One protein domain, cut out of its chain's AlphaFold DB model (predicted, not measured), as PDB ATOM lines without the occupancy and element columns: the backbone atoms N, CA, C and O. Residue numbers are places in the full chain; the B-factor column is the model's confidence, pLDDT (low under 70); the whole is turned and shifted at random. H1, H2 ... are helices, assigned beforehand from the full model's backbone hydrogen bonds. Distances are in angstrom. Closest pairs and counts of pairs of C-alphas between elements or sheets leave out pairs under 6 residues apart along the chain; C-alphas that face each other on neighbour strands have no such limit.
ATOM      1  N   GLU A 186      15.433   6.917-105.286       48.72
ATOM      2  CA  GLU A 186      15.238   5.734-104.428       48.72
ATOM      3  C   GLU A 186      15.910   4.470-104.992       48.72
ATOM      4  O   GLU A 186      16.494   3.702-104.221       48.72
ATOM      5  N   GLU A 187      15.929   4.264-106.317       46.22
ATOM      6  CA  GLU A 187      16.676   3.148-106.925       46.22
ATOM      7  C   GLU A 187      18.195   3.291-106.706       46.22
ATOM      8  O   GLU A 187      18.864   2.321-106.330       46.22
ATOM      9  N   ASP A 188      18.733   4.506-106.861       46.91
ATOM     10  CA  ASP A 188      20.151   4.817-106.651       46.91
ATOM     11  C   ASP A 188      20.559   4.749-105.168       46.91
ATOM     12  O   ASP A 188      21.615   4.200-104.839       46.91
ATOM     13  N   GLU A 189      19.730   5.249-104.245       49.56
ATOM     14  CA  GLU A 189      19.998   5.177-102.805       49.56
ATOM     15  C   GLU A 189      19.964   3.720-102.315       49.56
ATOM     16  O   GLU A 189      20.841   3.285-101.559       49.56
ATOM     17  N   VAL A 190      19.017   2.914-102.806       53.53
ATOM     18  CA  VAL A 190      18.985   1.469-102.555       53.53
ATOM     19  C   VAL A 190      20.212   0.781-103.164       53.53
ATOM     20  O   VAL A 190      20.819  -0.064-102.499       53.53
ATOM     21  N   ALA A 191      20.647   1.150-104.372       51.28
ATOM     22  CA  ALA A 191      21.855   0.602-104.990       51.28
ATOM     23  C   ALA A 191      23.135   0.951-104.205       51.28
ATOM     24  O   ALA A 191      23.995   0.079-104.021       51.28
ATOM     25  N   ALA A 192      23.247   2.178-103.684       53.03
ATOM     26  CA  ALA A 192      24.352   2.636-102.843       53.03
ATOM     27  C   ALA A 192      24.366   1.930-101.475       53.03
ATOM     28  O   ALA A 192      25.397   1.380-101.073       53.03
ATOM     29  N   ARG A 193      23.210   1.828-100.801       59.94
ATOM     30  CA  ARG A 193      23.041   1.055 -99.555       59.94
ATOM     31  C   ARG A 193      23.399  -0.423 -99.764       59.94
ATOM     32  O   ARG A 193      24.133  -1.000 -98.962       59.94
ATOM     33  N   GLN A 194      22.979  -1.027-100.878       57.12
ATOM     34  CA  GLN A 194      23.372  -2.391-101.254       57.12
ATOM     35  C   GLN A 194      24.865  -2.517-101.588       57.12
ATOM     36  O   GLN A 194      25.443  -3.581-101.363       57.12
ATOM     37  N   ALA A 195      25.503  -1.491-102.157       55.72
ATOM     38  CA  ALA A 195      26.941  -1.488-102.425       55.72
ATOM     39  C   ALA A 195      27.748  -1.438-101.124       55.72
ATOM     40  O   ALA A 195      28.622  -2.284-100.932       55.72
ATOM     41  N   SER A 196      27.381  -0.541-100.204       61.94
ATOM     42  CA  SER A 196      27.976  -0.452 -98.867       61.94
ATOM     43  C   SER A 196      27.782  -1.756 -98.083       61.94
ATOM     44  O   SER A 196      28.752  -2.365 -97.640       61.94
ATOM     45  N   GLY A 197      26.559  -2.302 -98.050       68.81
ATOM     46  CA  GLY A 197      26.275  -3.591 -97.408       68.81
ATOM     47  C   GLY A 197      27.056  -4.774 -98.003       68.81
ATOM     48  O   GLY A 197      27.450  -5.683 -97.272       68.81
ATOM     49  N   ARG A 198      27.344  -4.761 -99.314       69.69
ATOM     50  CA  ARG A 198      28.232  -5.743 -99.968       69.69
ATOM     51  C   ARG A 198      29.703  -5.558 -99.579       69.69
ATOM     52  O   ARG A 198      30.427  -6.553 -99.500       69.69
ATOM     53  N   GLU A 199      30.152  -4.328 -99.348       66.12
ATOM     54  CA  GLU A 199      31.520  -4.032 -98.916       66.12
ATOM     55  C   GLU A 199      31.744  -4.401 -97.439       66.12
ATOM     56  O   GLU A 199      32.711  -5.109 -97.139       66.12
ATOM     57  N   ASP A 200      30.804  -4.041 -96.558       79.19
ATOM     58  CA  ASP A 200      30.723  -4.463 -95.151       79.19
ATOM     59  C   ASP A 200      30.793  -5.992 -95.029       79.19
ATOM     60  O   ASP A 200      31.625  -6.541 -94.304       79.19
ATOM     61  N   LEU A 201      29.951  -6.694 -95.798       85.12
ATOM     62  CA  LEU A 201      29.910  -8.154 -95.849       85.12
ATOM     63  C   LEU A 201      31.268  -8.744 -96.251       85.12
ATOM     64  O   LEU A 201      31.742  -9.704 -95.645       85.12
ATOM     65  N   ALA A 202      31.919  -8.158 -97.259       84.19
ATOM     66  CA  ALA A 202      33.229  -8.602 -97.715       84.19
ATOM     67  C   ALA A 202      34.340  -8.309 -96.688       84.19
ATOM     68  O   ALA A 202      35.295  -9.083 -96.587       84.19
ATOM     69  N   ALA A 203      34.234  -7.222 -95.918       84.38
ATOM     70  CA  ALA A 203      35.145  -6.910 -94.820       84.38
ATOM     71  C   ALA A 203      34.981  -7.894 -93.650       84.38
ATOM     72  O   ALA A 203      35.979  -8.457 -93.191       84.38
ATOM     73  N   LEU A 204      33.742  -8.181 -93.235       88.12
ATOM     74  CA  LEU A 204      33.442  -9.190 -92.216       88.12
ATOM     75  C   LEU A 204      33.940 -10.580 -92.636       88.12
ATOM     76  O   LEU A 204      34.621 -11.247 -91.858       88.12
ATOM     77  N   ALA A 205      33.658 -10.995 -93.873       89.69
ATOM     78  CA  ALA A 205      34.099 -12.278 -94.412       89.69
ATOM     79  C   ALA A 205      35.631 -12.427 -94.371       89.69
ATOM     80  O   ALA A 205      36.140 -13.473 -93.972       89.69
ATOM     81  N   ARG A 206      36.384 -11.363 -94.700       90.44
ATOM     82  CA  ARG A 206      37.852 -11.332 -94.550       90.44
ATOM     83  C   ARG A 206      38.293 -11.415 -93.085       90.44
ATOM     84  O   ARG A 206      39.215 -12.169 -92.789       90.44
ATOM     85  N   ARG A 207      37.637 -10.687 -92.170       90.19
ATOM     86  CA  ARG A 207      37.927 -10.729 -90.722       90.19
ATOM     87  C   ARG A 207      37.761 -12.145 -90.164       90.19
ATOM     88  O   ARG A 207      38.675 -12.660 -89.528       90.19
ATOM     89  N   ILE A 208      36.634 -12.792 -90.467       90.31
ATOM     90  CA  ILE A 208      36.355 -14.172 -90.049       90.31
ATOM     91  C   ILE A 208      37.337 -15.146 -90.714       90.31
ATOM     92  O   ILE A 208      37.913 -15.976 -90.013       90.31
ATOM     93  N   HIS A 209      37.589 -15.031 -92.024       92.69
ATOM     94  CA  HIS A 209      38.555 -15.879 -92.737       92.69
ATOM     95  C   HIS A 209      39.945 -15.846 -92.090       92.69
ATOM     96  O   HIS A 209      40.496 -16.900 -91.784       92.69
ATOM     97  N   ASN A 210      40.483 -14.652 -91.825       90.50
ATOM     98  CA  ASN A 210      41.819 -14.489 -91.252       90.50
ATOM     99  C   ASN A 210      41.937 -15.092 -89.841       90.50
ATOM    100  O   ASN A 210      42.998 -15.596 -89.484       90.50
ATOM    101  N   ALA A 211      40.859 -15.060 -89.052       88.38
ATOM    102  CA  ALA A 211      40.844 -15.572 -87.683       88.38
ATOM    103  C   ALA A 211      40.538 -17.083 -87.582       88.38
ATOM    104  O   ALA A 211      40.977 -17.740 -86.643       88.38
ATOM    105  N   THR A 212      39.787 -17.648 -88.535       91.31
ATOM    106  CA  THR A 212      39.207 -19.009 -88.428       91.31
ATOM    107  C   THR A 212      39.579 -19.959 -89.573       91.31
ATOM    108  O   THR A 212      39.277 -21.149 -89.511       91.31
ATOM    109  N   ASN A 213      40.214 -19.455 -90.635       91.06
ATOM    110  CA  ASN A 213      40.455 -20.139 -91.912       91.06
ATOM    111  C   ASN A 213      39.191 -20.589 -92.687       91.06
ATOM    112  O   ASN A 213      39.324 -21.290 -93.694       91.06
ATOM    113  N   VAL A 214      37.982 -20.155 -92.293       93.69
ATOM    114  CA  VAL A 214      36.733 -20.382 -93.056       93.69
ATOM    115  C   VAL A 214      36.913 -19.900 -94.505       93.69
ATOM    116  O   VAL A 214      37.333 -18.758 -94.689       93.69
ATOM    117  N   PRO A 215      36.645 -20.716 -95.545       93.19
ATOM    118  CA  PRO A 215      36.940 -20.353 -96.933       93.19
ATOM    119  C   PRO A 215      36.335 -19.015 -97.381       93.19
ATOM    120  O   PRO A 215      35.135 -18.795 -97.275       93.19
ATOM    121  N   LEU A 216      37.148 -18.130 -97.968       92.81
ATOM    122  CA  LEU A 216      36.681 -16.838 -98.485       92.81
ATOM    123  C   LEU A 216      35.974 -16.983 -99.851       92.81
ATOM    124  O   LEU A 216      36.442 -16.492-100.879       92.81
ATOM    125  N   PHE A 217      34.857 -17.707 -99.871       92.06
ATOM    126  CA  PHE A 217      33.969 -17.822-101.027       92.06
ATOM    127  C   PHE A 217      32.926 -16.695-101.033       92.06
ATOM    128  O   PHE A 217      32.583 -16.145 -99.988       92.06
ATOM    129  N   SER A 218      32.413 -16.332-102.212       89.50
ATOM    130  CA  SER A 218      31.268 -15.415-102.308       89.50
ATOM    131  C   SER A 218      29.955 -16.155-102.002       89.50
ATOM    132  O   SER A 218      29.916 -17.378-102.164       89.50
ATOM    133  N   PRO A 219      28.858 -15.457-101.645       89.75
ATOM    134  CA  PRO A 219      27.581 -16.110-101.324       89.75
ATOM    135  C   PRO A 219      27.066 -17.020-102.445       89.75
ATOM    136  O   PRO A 219      26.585 -18.123-102.203       89.75
ATOM    137  N   LYS A 220      27.268 -16.606-103.704       89.25
ATOM    138  CA  LYS A 220      26.942 -17.418-104.883       89.25
ATOM    139  C   LYS A 220      27.753 -18.719-104.950       89.25
ATOM    140  O   LYS A 220      27.207 -19.753-105.313       89.25
ATOM    141  N   VAL A 221      29.039 -18.678-104.594       90.62
ATOM    142  CA  VAL A 221      29.898 -19.874-104.572       90.62
ATOM    143  C   VAL A 221      29.546 -20.788-103.399       90.62
ATOM    144  O   VAL A 221      29.615 -21.999-103.564       90.62
ATOM    145  N   TYR A 222      29.108 -20.246-102.259       93.50
ATOM    146  CA  TYR A 222      28.549 -21.056-101.174       93.50
ATOM    147  C   TYR A 222      27.252 -21.766-101.588       93.50
ATOM    148  O   TYR A 222      27.153 -22.978-101.417       93.50
ATOM    149  N   ALA A 223      26.305 -21.068-102.222       90.44
ATOM    150  CA  ALA A 223      25.081 -21.690-102.737       90.44
ATOM    151  C   ALA A 223      25.370 -22.804-103.767       90.44
ATOM    152  O   ALA A 223      24.799 -23.892-103.693       90.44
ATOM    153  N   GLU A 224      26.303 -22.565-104.696       91.12
ATOM    154  CA  GLU A 224      26.759 -23.567-105.671       91.12
ATOM    155  C   GLU A 224      27.493 -24.745-105.007       91.12
ATOM    156  O   GLU A 224      27.320 -25.886-105.430       91.12
ATOM    157  N   LEU A 225      28.274 -24.495-103.949       94.31
ATOM    158  CA  LEU A 225      28.942 -25.526-103.152       94.31
ATOM    159  C   LEU A 225      27.930 -26.430-102.444       94.31
ATOM    160  O   LEU A 225      28.025 -27.648-102.576       94.31
ATOM    161  N   PHE A 226      26.956 -25.868-101.726       94.25
ATOM    162  CA  PHE A 226      25.957 -26.679-101.029       94.25
ATOM    163  C   PHE A 226      25.076 -27.460-102.013       94.25
ATOM    164  O   PHE A 226      24.829 -28.637-101.774       94.25
ATOM    165  N   GLY A 227      24.707 -26.872-103.159       92.56
ATOM    166  CA  GLY A 227      24.010 -27.587-104.235       92.56
ATOM    167  C   GLY A 227      24.829 -28.727-104.858       92.56
ATOM    168  O   GLY A 227      24.298 -29.811-105.106       92.56
ATOM    169  N   ALA A 228      26.131 -28.520-105.076       92.19
ATOM    170  CA  ALA A 228      27.029 -29.568-105.562       92.19
ATOM    171  C   ALA A 228      27.250 -30.677-104.519       92.19
ATOM    172  O   ALA A 228      27.351 -31.843-104.892       92.19
ATOM    173  N   LEU A 229      27.293 -30.326-103.229       92.56
ATOM    174  CA  LEU A 229      27.439 -31.269-102.120       92.56
ATOM    175  C   LEU A 229      26.189 -32.141-101.952       92.56
ATOM    176  O   LEU A 229      26.329 -33.357-101.858       92.56
ATOM    177  N   THR A 230      24.981 -31.567-102.004       93.88
ATOM    178  CA  THR A 230      23.738 -32.361-101.984       93.88
ATOM    179  C   THR A 230      23.622 -33.272-103.203       93.88
ATOM    180  O   THR A 230      23.237 -34.424-103.050       93.88
ATOM    181  N   ALA A 231      23.998 -32.799-104.399       90.75
ATOM    182  CA  ALA A 231      23.974 -33.627-105.608       90.75
ATOM    183  C   ALA A 231      24.964 -34.804-105.527       90.75
ATOM    184  O   ALA A 231      24.599 -35.930-105.838       90.75
ATOM    185  N   GLU A 232      26.189 -34.571-105.045       92.75
ATOM    186  CA  GLU A 232      27.177 -35.637-104.836       92.75
ATOM    187  C   GLU A 232      26.681 -36.694-103.835       92.75
ATOM    188  O   GLU A 232      26.803 -37.887-104.099       92.75
ATOM    189  N   ILE A 233      26.080 -36.263-102.719       91.00
ATOM    190  CA  ILE A 233      25.552 -37.165-101.683       91.00
ATOM    191  C   ILE A 233      24.344 -37.965-102.197       91.00
ATOM    192  O   ILE A 233      24.250 -39.151-101.898       91.00
ATOM    193  N   ALA A 234      23.451 -37.367-102.993       89.62
ATOM    194  CA  ALA A 234      22.318 -38.082-103.593       89.62
ATOM    195  C   ALA A 234      22.719 -39.031-104.742       89.62
ATOM    196  O   ALA A 234      22.025 -40.014-104.985       89.62
ATOM    197  N   GLU A 235      23.809 -38.754-105.464       89.69
ATOM    198  CA  GLU A 235      24.280 -39.600-106.572       89.69
ATOM    199  C   GLU A 235      25.162 -40.772-106.108       89.69
ATOM    200  O   GLU A 235      25.052 -41.873-106.650       89.69
ATOM    201  N   HIS A 236      26.051 -40.542-105.134       86.69
ATOM    202  CA  HIS A 236      27.099 -41.496-104.743       86.69
ATOM    203  C   HIS A 236      27.129 -41.822-103.244       86.69
ATOM    204  O   HIS A 236      27.922 -42.663-102.827       86.69
ATOM    205  N   GLY A 237      26.292 -41.182-102.426       86.31
ATOM    206  CA  GLY A 237      26.399 -41.240-100.970       86.31
ATOM    207  C   GLY A 237      27.532 -40.365-100.419       86.31
ATOM    208  O   GLY A 237      28.327 -39.763-101.145       86.31
ATOM    209  N   TYR A 238      27.610 -40.275 -99.091       87.62
ATOM    210  CA  TYR A 238      28.684 -39.546 -98.422       87.62
ATOM    211  C   TYR A 238      29.935 -40.421 -98.243       87.62
ATOM    212  O   TYR A 238      29.919 -41.420 -97.522       87.62
ATOM    213  N   HIS A 239      31.051 -39.998 -98.840       85.31
ATOM    214  CA  HIS A 239      32.348 -40.661 -98.747       85.31
ATOM    215  C   HIS A 239      33.428 -39.671 -98.291       85.31
ATOM    216  O   HIS A 239      33.849 -38.788 -99.038       85.31
ATOM    217  N   PHE A 240      33.914 -39.845 -97.057       75.81
ATOM    218  CA  PHE A 240      34.809 -38.904 -96.364       75.81
ATOM    219  C   PHE A 240      36.046 -38.459 -97.171       75.81
ATOM    220  O   PHE A 240      36.443 -37.296 -97.098       75.81
ATOM    221  N   LEU A 241      36.663 -39.365 -97.938       75.31
ATOM    222  CA  LEU A 241      37.873 -39.064 -98.713       75.31
ATOM    223  C   LEU A 241      37.572 -38.374-100.053       75.31
ATOM    224  O   LEU A 241      38.343 -37.498-100.463       75.31
ATOM    225  N   ASP A 242      36.460 -38.749-100.690       85.81
ATOM    226  CA  ASP A 242      36.218 -38.546-102.122       85.81
ATOM    227  C   ASP A 242      35.167 -37.460-102.397       85.81
ATOM    228  O   ASP A 242      35.342 -36.668-103.322       85.81
ATOM    229  N   THR A 243      34.136 -37.315-101.551       88.94
ATOM    230  CA  THR A 243      33.082 -36.292-101.711       88.94
ATOM    231  C   THR A 243      33.677 -34.882-101.825       88.94
ATOM    232  O   THR A 243      33.267 -34.100-102.680       88.94
ATOM    233  N   ALA A 244      34.701 -34.552-101.028       89.19
ATOM    234  CA  ALA A 244      35.364 -33.248-101.095       89.19
ATOM    235  C   ALA A 244      36.206 -33.039-102.374       89.19
ATOM    236  O   ALA A 244      36.427 -31.895-102.776       89.19
ATOM    237  N   GLU A 245      36.681 -34.114-103.010       90.44
ATOM    238  CA  GLU A 245      37.408 -34.053-104.283       90.44
ATOM    239  C   GLU A 245      36.437 -33.935-105.463       90.44
ATOM    240  O   GLU A 245      36.591 -33.035-106.290       90.44
ATOM    241  N   ASN A 246      35.376 -34.745-105.474       91.06
ATOM    242  CA  ASN A 246      34.335 -34.718-106.500       91.06
ATOM    243  C   ASN A 246      33.610 -33.363-106.531       91.06
ATOM    244  O   ASN A 246      33.491 -32.747-107.591       91.06
ATOM    245  N   VAL A 247      33.211 -32.826-105.370       91.94
ATOM    246  CA  VAL A 247      32.569 -31.502-105.262       91.94
ATOM    247  C   VAL A 247      33.516 -30.369-105.677       91.94
ATOM    248  O   VAL A 247      33.096 -29.446-106.378       91.94
ATOM    249  N   ALA A 248      34.807 -30.444-105.327       90.31
ATOM    250  CA  ALA A 248      35.797 -29.490-105.832       90.31
ATOM    251  C   ALA A 248      35.925 -29.575-107.366       90.31
ATOM    252  O   ALA A 248      35.941 -28.541-108.033       90.31
ATOM    253  N   GLY A 249      35.932 -30.786-107.932       90.69
ATOM    254  CA  GLY A 249      35.901 -31.025-109.376       90.69
ATOM    255  C   GLY A 249      34.676 -30.409-110.059       90.69
ATOM    256  O   GLY A 249      34.838 -29.673-111.034       90.69
ATOM    257  N   ARG A 250      33.467 -30.623-109.512       92.00
ATOM    258  CA  ARG A 250      32.209 -30.017-109.999       92.00
ATOM    259  C   ARG A 250      32.293 -28.481-110.007       92.00
ATOM    260  O   ARG A 250      31.961 -27.854-111.013       92.00
ATOM    261  N   LEU A 251      32.802 -27.864-108.937       90.31
ATOM    262  CA  LEU A 251      32.954 -26.402-108.844       90.31
ATOM    263  C   LEU A 251      34.014 -25.837-109.803       90.31
ATOM    264  O   LEU A 251      33.786 -24.791-110.419       90.31
ATOM    265  N   ILE A 252      35.149 -26.522-109.974       91.50
ATOM    266  CA  ILE A 252      36.194 -26.132-110.933       91.50
ATOM    267  C   ILE A 252      35.671 -26.244-112.372       91.50
ATOM    268  O   ILE A 252      35.888 -25.328-113.167       91.50
ATOM    269  N   ALA A 253      34.926 -27.306-112.700       88.94
ATOM    270  CA  ALA A 253      34.266 -27.463-113.998       88.94
ATOM    271  C   ALA A 253      33.222 -26.358-114.257       88.94
ATOM    272  O   ALA A 253      33.116 -25.858-115.374       88.94
ATOM    273  N   GLY A 254      32.525 -25.899-113.211       86.25
ATOM    274  CA  GLY A 254      31.672 -24.703-113.233       86.25
ATOM    275  C   GLY A 254      32.425 -23.363-113.325       86.25
ATOM    276  O   GLY A 254      31.797 -22.302-113.292       86.25
ATOM    277  N   GLY A 255      33.759 -23.373-113.422       85.19
ATOM    278  CA  GLY A 255      34.602 -22.182-113.543       85.19
ATOM    279  C   GLY A 255      34.862 -21.444-112.226       85.19
ATOM    280  O   GLY A 255      35.172 -20.252-112.248       85.19
ATOM    281  N   ARG A 256      34.706 -22.097-111.065       87.94
ATOM    282  CA  ARG A 256      35.009 -21.508-109.747       87.94
ATOM    283  C   ARG A 256      36.414 -21.867-109.271       87.94
ATOM    284  O   ARG A 256      36.921 -22.959-109.505       87.94
ATOM    285  N   LYS A 257      37.040 -20.938-108.544       85.81
ATOM    286  CA  LYS A 257      38.328 -21.151-107.870       85.81
ATOM    287  C   LYS A 257      38.087 -21.750-106.480       85.81
ATOM    288  O   LYS A 257      38.071 -21.021-105.493       85.81
ATOM    289  N   ALA A 258      37.884 -23.062-106.421       87.31
ATOM    290  CA  ALA A 258      37.746 -23.823-105.180       87.31
ATOM    291  C   ALA A 258      38.802 -24.937-105.119       87.31
ATOM    292  O   ALA A 258      39.079 -25.583-106.125       87.31
ATOM    293  N   SER A 259      39.401 -25.163-103.949       90.00
ATOM    294  CA  SER A 259      40.372 -26.242-103.719       90.00
ATOM    295  C   SER A 259      39.791 -27.352-102.841       90.00
ATOM    296  O   SER A 259      38.986 -27.078-101.949       90.00
ATOM    297  N   ARG A 260      40.266 -28.598-103.016       89.12
ATOM    298  CA  ARG A 260      39.883 -29.747-102.170       89.12
ATOM    299  C   ARG A 260      40.019 -29.439-100.673       89.12
ATOM    300  O   ARG A 260      39.123 -29.774 -99.911       89.12
ATOM    301  N   ARG A 261      41.081 -28.732-100.252       87.94
ATOM    302  CA  ARG A 261      41.294 -28.307 -98.850       87.94
ATOM    303  C   ARG A 261      40.166 -27.412 -98.325       87.94
ATOM    304  O   ARG A 261      39.731 -27.596 -97.194       87.94
ATOM    305  N   GLN A 262      39.686 -26.459 -99.126       90.75
ATOM    306  CA  GLN A 262      38.574 -25.585 -98.731       90.75
ATOM    307  C   GLN A 262      37.250 -26.353 -98.649       90.75
ATOM    308  O   GLN A 262      36.476 -26.117 -97.728       90.75
ATOM    309  N   ILE A 263      36.999 -27.299 -99.561       91.94
ATOM    310  CA  ILE A 263      35.777 -28.116 -99.521       91.94
ATOM    311  C   ILE A 263      35.810 -29.087 -98.334       91.94
ATOM    312  O   ILE A 263      34.837 -29.183 -97.590       91.94
ATOM    313  N   ALA A 264      36.956 -29.723 -98.082       89.94
ATOM    314  CA  ALA A 264      37.169 -30.580 -96.920       89.94
ATOM    315  C   ALA A 264      36.986 -29.827 -95.588       89.94
ATOM    316  O   ALA A 264      36.469 -30.407 -94.639       89.94
ATOM    317  N   PHE A 265      37.338 -28.535 -95.513       92.19
ATOM    318  CA  PHE A 265      37.033 -27.699 -94.346       92.19
ATOM    319  C   PHE A 265      35.519 -27.590 -94.106       92.19
ATOM    320  O   PHE A 265      35.071 -27.768 -92.977       92.19
ATOM    321  N   VAL A 266      34.727 -27.331 -95.154       91.94
ATOM    322  CA  VAL A 266      33.262 -27.194 -95.042       91.94
ATOM    323  C   VAL A 266      32.619 -28.520 -94.633       91.94
ATOM    324  O   VAL A 266      31.855 -28.559 -93.671       91.94
ATOM    325  N   VAL A 267      32.998 -29.619 -95.290       91.06
ATOM    326  CA  VAL A 267      32.521 -30.976 -94.969       91.06
ATOM    327  C   VAL A 267      32.893 -31.380 -93.536       91.06
ATOM    328  O   VAL A 267      32.039 -31.864 -92.794       91.06
ATOM    329  N   LYS A 268      34.134 -31.120 -93.099       87.31
ATOM    330  CA  LYS A 268      34.561 -31.371 -91.714       87.31
ATOM    331  C   LYS A 268      33.799 -30.495 -90.717       87.31
ATOM    332  O   LYS A 268      33.448 -30.982 -89.650       87.31
ATOM    333  N   GLY A 269      33.529 -29.232 -91.050       87.50
ATOM    334  CA  GLY A 269      32.743 -28.324 -90.212       87.50
ATOM    335  C   GLY A 269      31.313 -28.820 -89.979       87.50
ATOM    336  O   GLY A 269      30.842 -28.792 -88.848       87.50
ATOM    337  N   LEU A 270      30.663 -29.339 -91.023       89.31
ATOM    338  CA  LEU A 270      29.341 -29.970 -90.932       89.31
ATOM    339  C   LEU A 270      29.363 -31.231 -90.051       89.31
ATOM    340  O   LEU A 270      28.535 -31.366 -89.153       89.31
ATOM    341  N   ALA A 271      30.348 -32.113 -90.248       86.62
ATOM    342  CA  ALA A 271      30.494 -33.328 -89.445       86.62
ATOM    343  C   ALA A 271      30.789 -33.027 -87.959       86.62
ATOM    344  O   ALA A 271      30.185 -33.635 -87.080       86.62
ATOM    345  N   LEU A 272      31.660 -32.052 -87.662       84.31
ATOM    346  CA  LEU A 272      31.967 -31.615 -86.288       84.31
ATOM    347  C   LEU A 272      30.760 -31.009 -85.561       84.31
ATOM    348  O   LEU A 272      30.693 -31.061 -84.337       84.31
ATOM    349  N   LYS A 273      29.807 -30.444 -86.308       83.81
ATOM    350  CA  LYS A 273      28.546 -29.912 -85.785       83.81
ATOM    351  C   LYS A 273      27.494 -31.014 -85.532       83.81
ATOM    352  O   LYS A 273      26.415 -30.713 -85.034       83.81
ATOM    353  N   GLY A 274      27.806 -32.275 -85.853       80.38
ATOM    354  CA  GLY A 274      26.918 -33.429 -85.680       80.38
ATOM    355  C   GLY A 274      25.964 -33.680 -86.852       80.38
ATOM    356  O   GLY A 274      24.985 -34.407 -86.692       80.38
ATOM    357  N   HIS A 275      26.202 -33.088 -88.031       87.56
ATOM    358  CA  HIS A 275      25.354 -33.344 -89.200       87.56
ATOM    359  C   HIS A 275      25.607 -34.733 -89.785       87.56
ATOM    360  O   HIS A 275      26.711 -35.034 -90.247       87.56
ATOM    361  N   VAL A 276      24.559 -35.556 -89.826       86.38
ATOM    362  CA  VAL A 276      24.559 -36.847 -90.520       86.38
ATOM    363  C   VAL A 276      24.107 -36.622 -91.959       86.38
ATOM    364  O   VAL A 276      22.947 -36.300 -92.208       86.38
ATOM    365  N   PHE A 277      25.034 -36.785 -92.903       86.94
ATOM    366  CA  PHE A 277      24.762 -36.615 -94.329       86.94
ATOM    367  C   PHE A 277      23.763 -37.657 -94.847       86.94
ATOM    368  O   PHE A 277      23.920 -38.851 -94.591       86.94
ATOM    369  N   SER A 278      22.758 -37.212 -95.601       87.00
ATOM    370  CA  SER A 278      21.701 -38.075 -96.140       87.00
ATOM    371  C   SER A 278      21.216 -37.624 -97.520       87.00
ATOM    372  O   SER A 278      21.340 -36.459 -97.888       87.00
ATOM    373  N   GLU A 279      20.583 -38.534 -98.265       80.12
ATOM    374  CA  GLU A 279      19.961 -38.250 -99.574       80.12
ATOM    375  C   GLU A 279      18.841 -37.188 -99.505       80.12
ATOM    376  O   GLU A 279      18.467 -36.615-100.525       80.12
ATOM    377  N   ASN A 280      18.315 -36.903 -98.306       82.00
ATOM    378  CA  ASN A 280      17.273 -35.900 -98.065       82.00
ATOM    379  C   ASN A 280      17.830 -34.513 -97.681       82.00
ATOM    380  O   ASN A 280      17.055 -33.617 -97.334       82.00
ATOM    381  N   ASP A 281      19.153 -34.321 -97.692       87.75
ATOM    382  CA  ASP A 281      19.756 -33.033 -97.354       87.75
ATOM    383  C   ASP A 281      19.444 -31.962 -98.405       87.75
ATOM    384  O   ASP A 281      19.628 -32.151 -99.607       87.75
ATOM    385  N   THR A 282      19.012 -30.790 -97.935       91.00
ATOM    386  CA  THR A 282      18.787 -29.616 -98.785       91.00
ATOM    387  C   THR A 282      19.978 -28.655 -98.713       91.00
ATOM    388  O   THR A 282      20.610 -28.539 -97.656       91.00
ATOM    389  N   PRO A 283      20.280 -27.899 -99.789       90.62
ATOM    390  CA  PRO A 283      21.375 -26.929 -99.777       90.62
ATOM    391  C   PRO A 283      21.231 -25.887 -98.662       90.62
ATOM    392  O   PRO A 283      22.222 -25.502 -98.048       90.62
ATOM    393  N   GLN A 284      19.994 -25.476 -98.363       89.44
ATOM    394  CA  GLN A 284      19.664 -24.553 -97.278       89.44
ATOM    395  C   GLN A 284      20.002 -25.152 -95.908       89.44
ATOM    396  O   GLN A 284      20.678 -24.500 -95.120       89.44
ATOM    397  N   ARG A 285      19.629 -26.415 -95.647       89.75
ATOM    398  CA  ARG A 285      19.953 -27.098 -94.384       89.75
ATOM    399  C   ARG A 285      21.463 -27.181 -94.164       89.75
ATOM    400  O   ARG A 285      21.935 -26.872 -93.073       89.75
ATOM    401  N   LEU A 286      22.227 -27.553 -95.195       91.62
ATOM    402  CA  LEU A 286      23.690 -27.587 -95.104       91.62
ATOM    403  C   LEU A 286      24.277 -26.182 -94.885       91.62
ATOM    404  O   LEU A 286      25.200 -26.022 -94.086       91.62
ATOM    405  N   ALA A 287      23.724 -25.155 -95.534       92.69
ATOM    406  CA  ALA A 287      24.156 -23.777 -95.328       92.69
ATOM    407  C   ALA A 287      23.874 -23.272 -93.904       92.69
ATOM    408  O   ALA A 287      24.744 -22.635 -93.313       92.69
ATOM    409  N   ASP A 288      22.715 -23.592 -93.325       91.62
ATOM    410  CA  ASP A 288      22.333 -23.183 -91.968       91.62
ATOM    411  C   ASP A 288      23.196 -23.851 -90.891       91.62
ATOM    412  O   ASP A 288      23.693 -23.177 -89.984       91.62
ATOM    413  N   VAL A 289      23.453 -25.155 -91.024       92.69
ATOM    414  CA  VAL A 289      24.347 -25.884 -90.111       92.69
ATOM    415  C   VAL A 289      25.786 -25.370 -90.235       92.69
ATOM    416  O   VAL A 289      26.459 -25.153 -89.224       92.69
ATOM    417  N   PHE A 290      26.272 -25.104 -91.456       94.12
ATOM    418  CA  PHE A 290      27.609 -24.537 -91.638       94.12
ATOM    419  C   PHE A 290      27.705 -23.087 -91.137       94.12
ATOM    420  O   PHE A 290      28.706 -22.722 -90.528       94.12
ATOM    421  N   ARG A 291      26.660 -22.268 -91.312       94.06
ATOM    422  CA  ARG A 291      26.543 -20.910 -90.747       94.06
ATOM    423  C   ARG A 291      26.701 -20.938 -89.229       94.06
ATOM    424  O   ARG A 291      27.480 -20.156 -88.692       94.06
ATOM    425  N   GLU A 292      26.031 -21.856 -88.535       92.31
ATOM    426  CA  GLU A 292      26.213 -22.026 -87.088       92.31
ATOM    427  C   GLU A 292      27.644 -22.423 -86.710       92.31
ATOM    428  O   GLU A 292      28.168 -21.933 -85.708       92.31
ATOM    429  N   GLN A 293      28.295 -23.272 -87.510       93.31
ATOM    430  CA  GLN A 293      29.702 -23.614 -87.303       93.31
ATOM    431  C   GLN A 293      30.623 -22.398 -87.504       93.31
ATOM    432  O   GLN A 293      31.562 -22.208 -86.733       93.31
ATOM    433  N   VAL A 294      30.347 -21.536 -88.490       93.44
ATOM    434  CA  VAL A 294      31.086 -20.279 -88.708       93.44
ATOM    435  C   VAL A 294      30.887 -19.308 -87.539       93.44
ATOM    436  O   VAL A 294      31.866 -18.736 -87.063       93.44
ATOM    437  N   ILE A 295      29.660 -19.162 -87.025       92.56
ATOM    438  CA  ILE A 295      29.358 -18.332 -85.843       92.56
ATOM    439  C   ILE A 295      30.097 -18.856 -84.602       92.56
ATOM    440  O   ILE A 295      30.707 -18.072 -83.875       92.56
ATOM    441  N   TYR A 296      30.090 -20.173 -84.376       92.38
ATOM    442  CA  TYR A 296      30.824 -20.805 -83.277       92.38
ATOM    443  C   TYR A 296      32.335 -20.529 -83.360       92.38
ATOM    444  O   TYR A 296      32.934 -20.069 -82.386       92.38
ATOM    445  N   LEU A 297      32.941 -20.738 -84.536       91.12
ATOM    446  CA  LEU A 297      34.363 -20.467 -84.762       91.12
ATOM    447  C   LEU A 297      34.708 -18.983 -84.581       91.12
ATOM    448  O   LEU A 297      35.743 -18.670 -83.998       91.12
ATOM    449  N   ALA A 298      33.851 -18.070 -85.044       90.69
ATOM    450  CA  ALA A 298      34.067 -16.635 -84.896       90.69
ATOM    451  C   ALA A 298      34.028 -16.199 -83.417       90.69
ATOM    452  O   ALA A 298      34.947 -15.510 -82.975       90.69
ATOM    453  N   ARG A 299      33.049 -16.682 -82.632       92.31
ATOM    454  CA  ARG A 299      32.987 -16.446 -81.175       92.31
ATOM    455  C   ARG A 299      34.237 -16.967 -80.462       92.31
ATOM    456  O   ARG A 299      34.836 -16.244 -79.671       92.31
ATOM    457  N   HIS A 300      34.678 -18.188 -80.776       90.94
ATOM    458  CA  HIS A 300      35.885 -18.771 -80.173       90.94
ATOM    459  C   HIS A 300      37.182 -18.054 -80.608       90.94
ATOM    460  O   HIS A 300      38.184 -18.091 -79.897       90.94
ATOM    461  N   ALA A 301      37.177 -17.367 -81.752       89.06
ATOM    462  CA  ALA A 301      38.279 -16.518 -82.200       89.06
ATOM    463  C   ALA A 301      38.246 -15.089 -81.610       89.06
ATOM    464  O   ALA A 301      39.012 -14.234 -82.051       89.06
ATOM    465  N   GLY A 302      37.362 -14.812 -80.643       86.31
ATOM    466  CA  GLY A 302      37.226 -13.494 -80.013       86.31
ATOM    467  C   GLY A 302      36.519 -12.448 -80.881       86.31
ATOM    468  O   GLY A 302      36.609 -11.259 -80.590       86.31
ATOM    469  N   ILE A 303      35.825 -12.860 -81.948       88.19
ATOM    470  CA  ILE A 303      34.989 -11.958 -82.745       88.19
ATOM    471  C   ILE A 303      33.626 -11.848 -82.060       88.19
ATOM    472  O   ILE A 303      32.900 -12.836 -81.943       88.19
ATOM    473  N   GLU A 304      33.270 -10.635 -81.646       87.62
ATOM    474  CA  GLU A 304      31.943 -10.329 -81.118       87.62
ATOM    475  C   GLU A 304      30.866 -10.531 -82.198       87.62
ATOM    476  O   GLU A 304      31.030 -10.118 -83.351       87.62
ATOM    477  N   ILE A 305      29.785 -11.228 -81.828       89.12
ATOM    478  CA  ILE A 305      28.666 -11.567 -82.716       89.12
ATOM    479  C   ILE A 305      27.394 -10.934 -82.162       89.12
ATOM    480  O   ILE A 305      26.696 -11.538 -81.344       89.12
ATOM    481  N   ASP A 306      27.110  -9.729 -82.641       85.75
ATOM    482  CA  ASP A 306      25.835  -9.038 -82.464       85.75
ATOM    483  C   ASP A 306      24.782  -9.491 -83.521       85.75
ATOM    484  O   ASP A 306      25.119 -10.193 -84.486       85.75
ATOM    485  N   PRO A 307      23.498  -9.085 -83.396       84.38
ATOM    486  CA  PRO A 307      22.439  -9.456 -84.344       84.38
ATOM    487  C   PRO A 307      22.592  -8.908 -85.781       84.38
ATOM    488  O   PRO A 307      21.950  -9.412 -86.707       84.38
ATOM    489  N   ARG A 308      23.404  -7.869 -86.017       81.31
ATOM    490  CA  ARG A 308      23.761  -7.379 -87.365       81.31
ATOM    491  C   ARG A 308      24.840  -8.276 -87.973       81.31
ATOM    492  O   ARG A 308      24.682  -8.702 -89.117       81.31
ATOM    493  N   VAL A 309      25.880  -8.620 -87.216       85.38
ATOM    494  CA  VAL A 309      26.936  -9.556 -87.636       85.38
ATOM    495  C   VAL A 309      26.354 -10.939 -87.926       85.38
ATOM    496  O   VAL A 309      26.694 -11.537 -88.944       85.38
ATOM    497  N   GLU A 310      25.420 -11.433 -87.111       87.56
ATOM    498  CA  GLU A 310      24.734 -12.709 -87.357       87.56
ATOM    499  C   GLU A 310      23.948 -12.701 -88.683       87.56
ATOM    500  O   GLU A 310      24.097 -13.617 -89.498       87.56
ATOM    501  N   ARG A 311      23.209 -11.617 -88.977       86.38
ATOM    502  CA  ARG A 311      22.550 -11.412 -90.283       86.38
ATOM    503  C   ARG A 311      23.541 -11.334 -91.447       86.38
ATOM    504  O   ARG A 311      23.265 -11.876 -92.516       86.38
ATOM    505  N   GLN A 312      24.700 -10.708 -91.257       87.25
ATOM    506  CA  GLN A 312      25.750 -10.657 -92.278       87.25
ATOM    507  C   GLN A 312      26.380 -12.043 -92.519       87.25
ATOM    508  O   GLN A 312      26.541 -12.434 -93.672       87.25
ATOM    509  N   VAL A 313      26.662 -12.841 -91.482       90.38
ATOM    510  CA  VAL A 313      27.147 -14.228 -91.656       90.38
ATOM    511  C   VAL A 313      26.090 -15.101 -92.344       90.38
ATOM    512  O   VAL A 313      26.429 -15.882 -93.234       90.38
ATOM    513  N   HIS A 314      24.806 -14.929 -92.018       90.62
ATOM    514  CA  HIS A 314      23.710 -15.575 -92.742       90.62
ATOM    515  C   HIS A 314      23.705 -15.199 -94.235       90.62
ATOM    516  O   HIS A 314      23.705 -16.084 -95.093       90.62
ATOM    517  N   ALA A 315      23.766 -13.904 -94.563       88.88
ATOM    518  CA  ALA A 315      23.826 -13.428 -95.946       88.88
ATOM    519  C   ALA A 315      25.074 -13.933 -96.698       88.88
ATOM    520  O   ALA A 315      25.011 -14.212 -97.897       88.88
ATOM    521  N   TRP A 316      26.199 -14.103 -95.995       92.44
ATOM    522  CA  TRP A 316      27.435 -14.641 -96.561       92.44
ATOM    523  C   TRP A 316      27.327 -16.126 -96.931       92.44
ATOM    524  O   TRP A 316      27.727 -16.506 -98.031       92.44
ATOM    525  N   ILE A 317      26.805 -16.956 -96.022       92.69
ATOM    526  CA  ILE A 317      26.848 -18.422 -96.135       92.69
ATOM    527  C   ILE A 317      25.588 -18.999 -96.796       92.69
ATOM    528  O   ILE A 317      25.699 -19.841 -97.685       92.69
ATOM    529  N   ALA A 318      24.398 -18.552 -96.387       86.75
ATOM    530  CA  ALA A 318      23.116 -19.087 -96.858       86.75
ATOM    531  C   ALA A 318      22.556 -18.355 -98.090       86.75
ATOM    532  O   ALA A 318      21.595 -18.814 -98.703       86.75
ATOM    533  N   GLY A 319      23.159 -17.227 -98.486       70.00
ATOM    534  CA  GLY A 319      22.787 -16.498 -99.704       70.00
ATOM    535  C   GLY A 319      21.473 -15.715 -99.614       70.00
ATOM    536  O   GLY A 319      20.966 -15.264-100.640       70.00
TER     537      GLY A 319
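AT A GLANCE: This is residues 186 to 319 of the 578 residues of the protein "NYN domain-containing protein" of Kaistia soli DSM 19436 (UniProt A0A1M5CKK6). Five helices, H2 to H6, and the last part of a long sixth, H1, make a crossed, compact body round H5, while residues 186 to 196 of H1 stick out as an arm. H2, H4 and H6 pack on H5, the end of H1 meets its last part, and H3 packs on H2 and H4, away from H5. The printed part has 134 residues with six named helices, H1 to H6 in chain order, and no named strand: all helix. It is compact, with a radius of gyration of the C-alphas of 15.3 A, and spans 47 by 34 by 25 A.

IN THESE COORDINATES: H1, residues 186 to 212, runs 38.0 A from C-alpha 186 at (15.238, 5.734, -104.428). H2, residues 219 to 236, is 25.6 A long; H3, residues 243 to 253, 15.2 A; H4, residues 260 to 272, 17.8 A. H5, residues 283 to 300, is 25.7 A long, and H6, residues 307 to 317, 15.5 A, ending at C-alpha 317 at (26.848, -18.422, -96.135).

HOW THE PARTS SIT: H5 is the hub and touches four helices. Its closest C-alphas to H2 are Pro 283 and Phe 226, 4.8 A, at a steep tilt of 59 degrees, opposite ways. H4 touches it about perpendicular, 85 degrees, at Leu 270 and Phe 290, C-alphas 5.7 A apart. H6 touches it at Ile 317 and Arg 291, C-alphas 5.9 A apart. H1 touches it with residues 208 to 212 alone, closest C-alphas Ile 208 and Ala 298, 6.2 A. H3 and H4 form a hairpin, closest C-alphas Ala 244 and Ala 264, 5.3 A; H3 and H5 are apart. In each of the six helices every O i to N i+4 pair is within hydrogen-bond range.

THE WHOLE: The C-alphas of Glu 186 and Leu 241 are farthest apart, 50.5 A. The printed part has no cut, and its links are short. Residues 186 to 199 have pLDDT under 70.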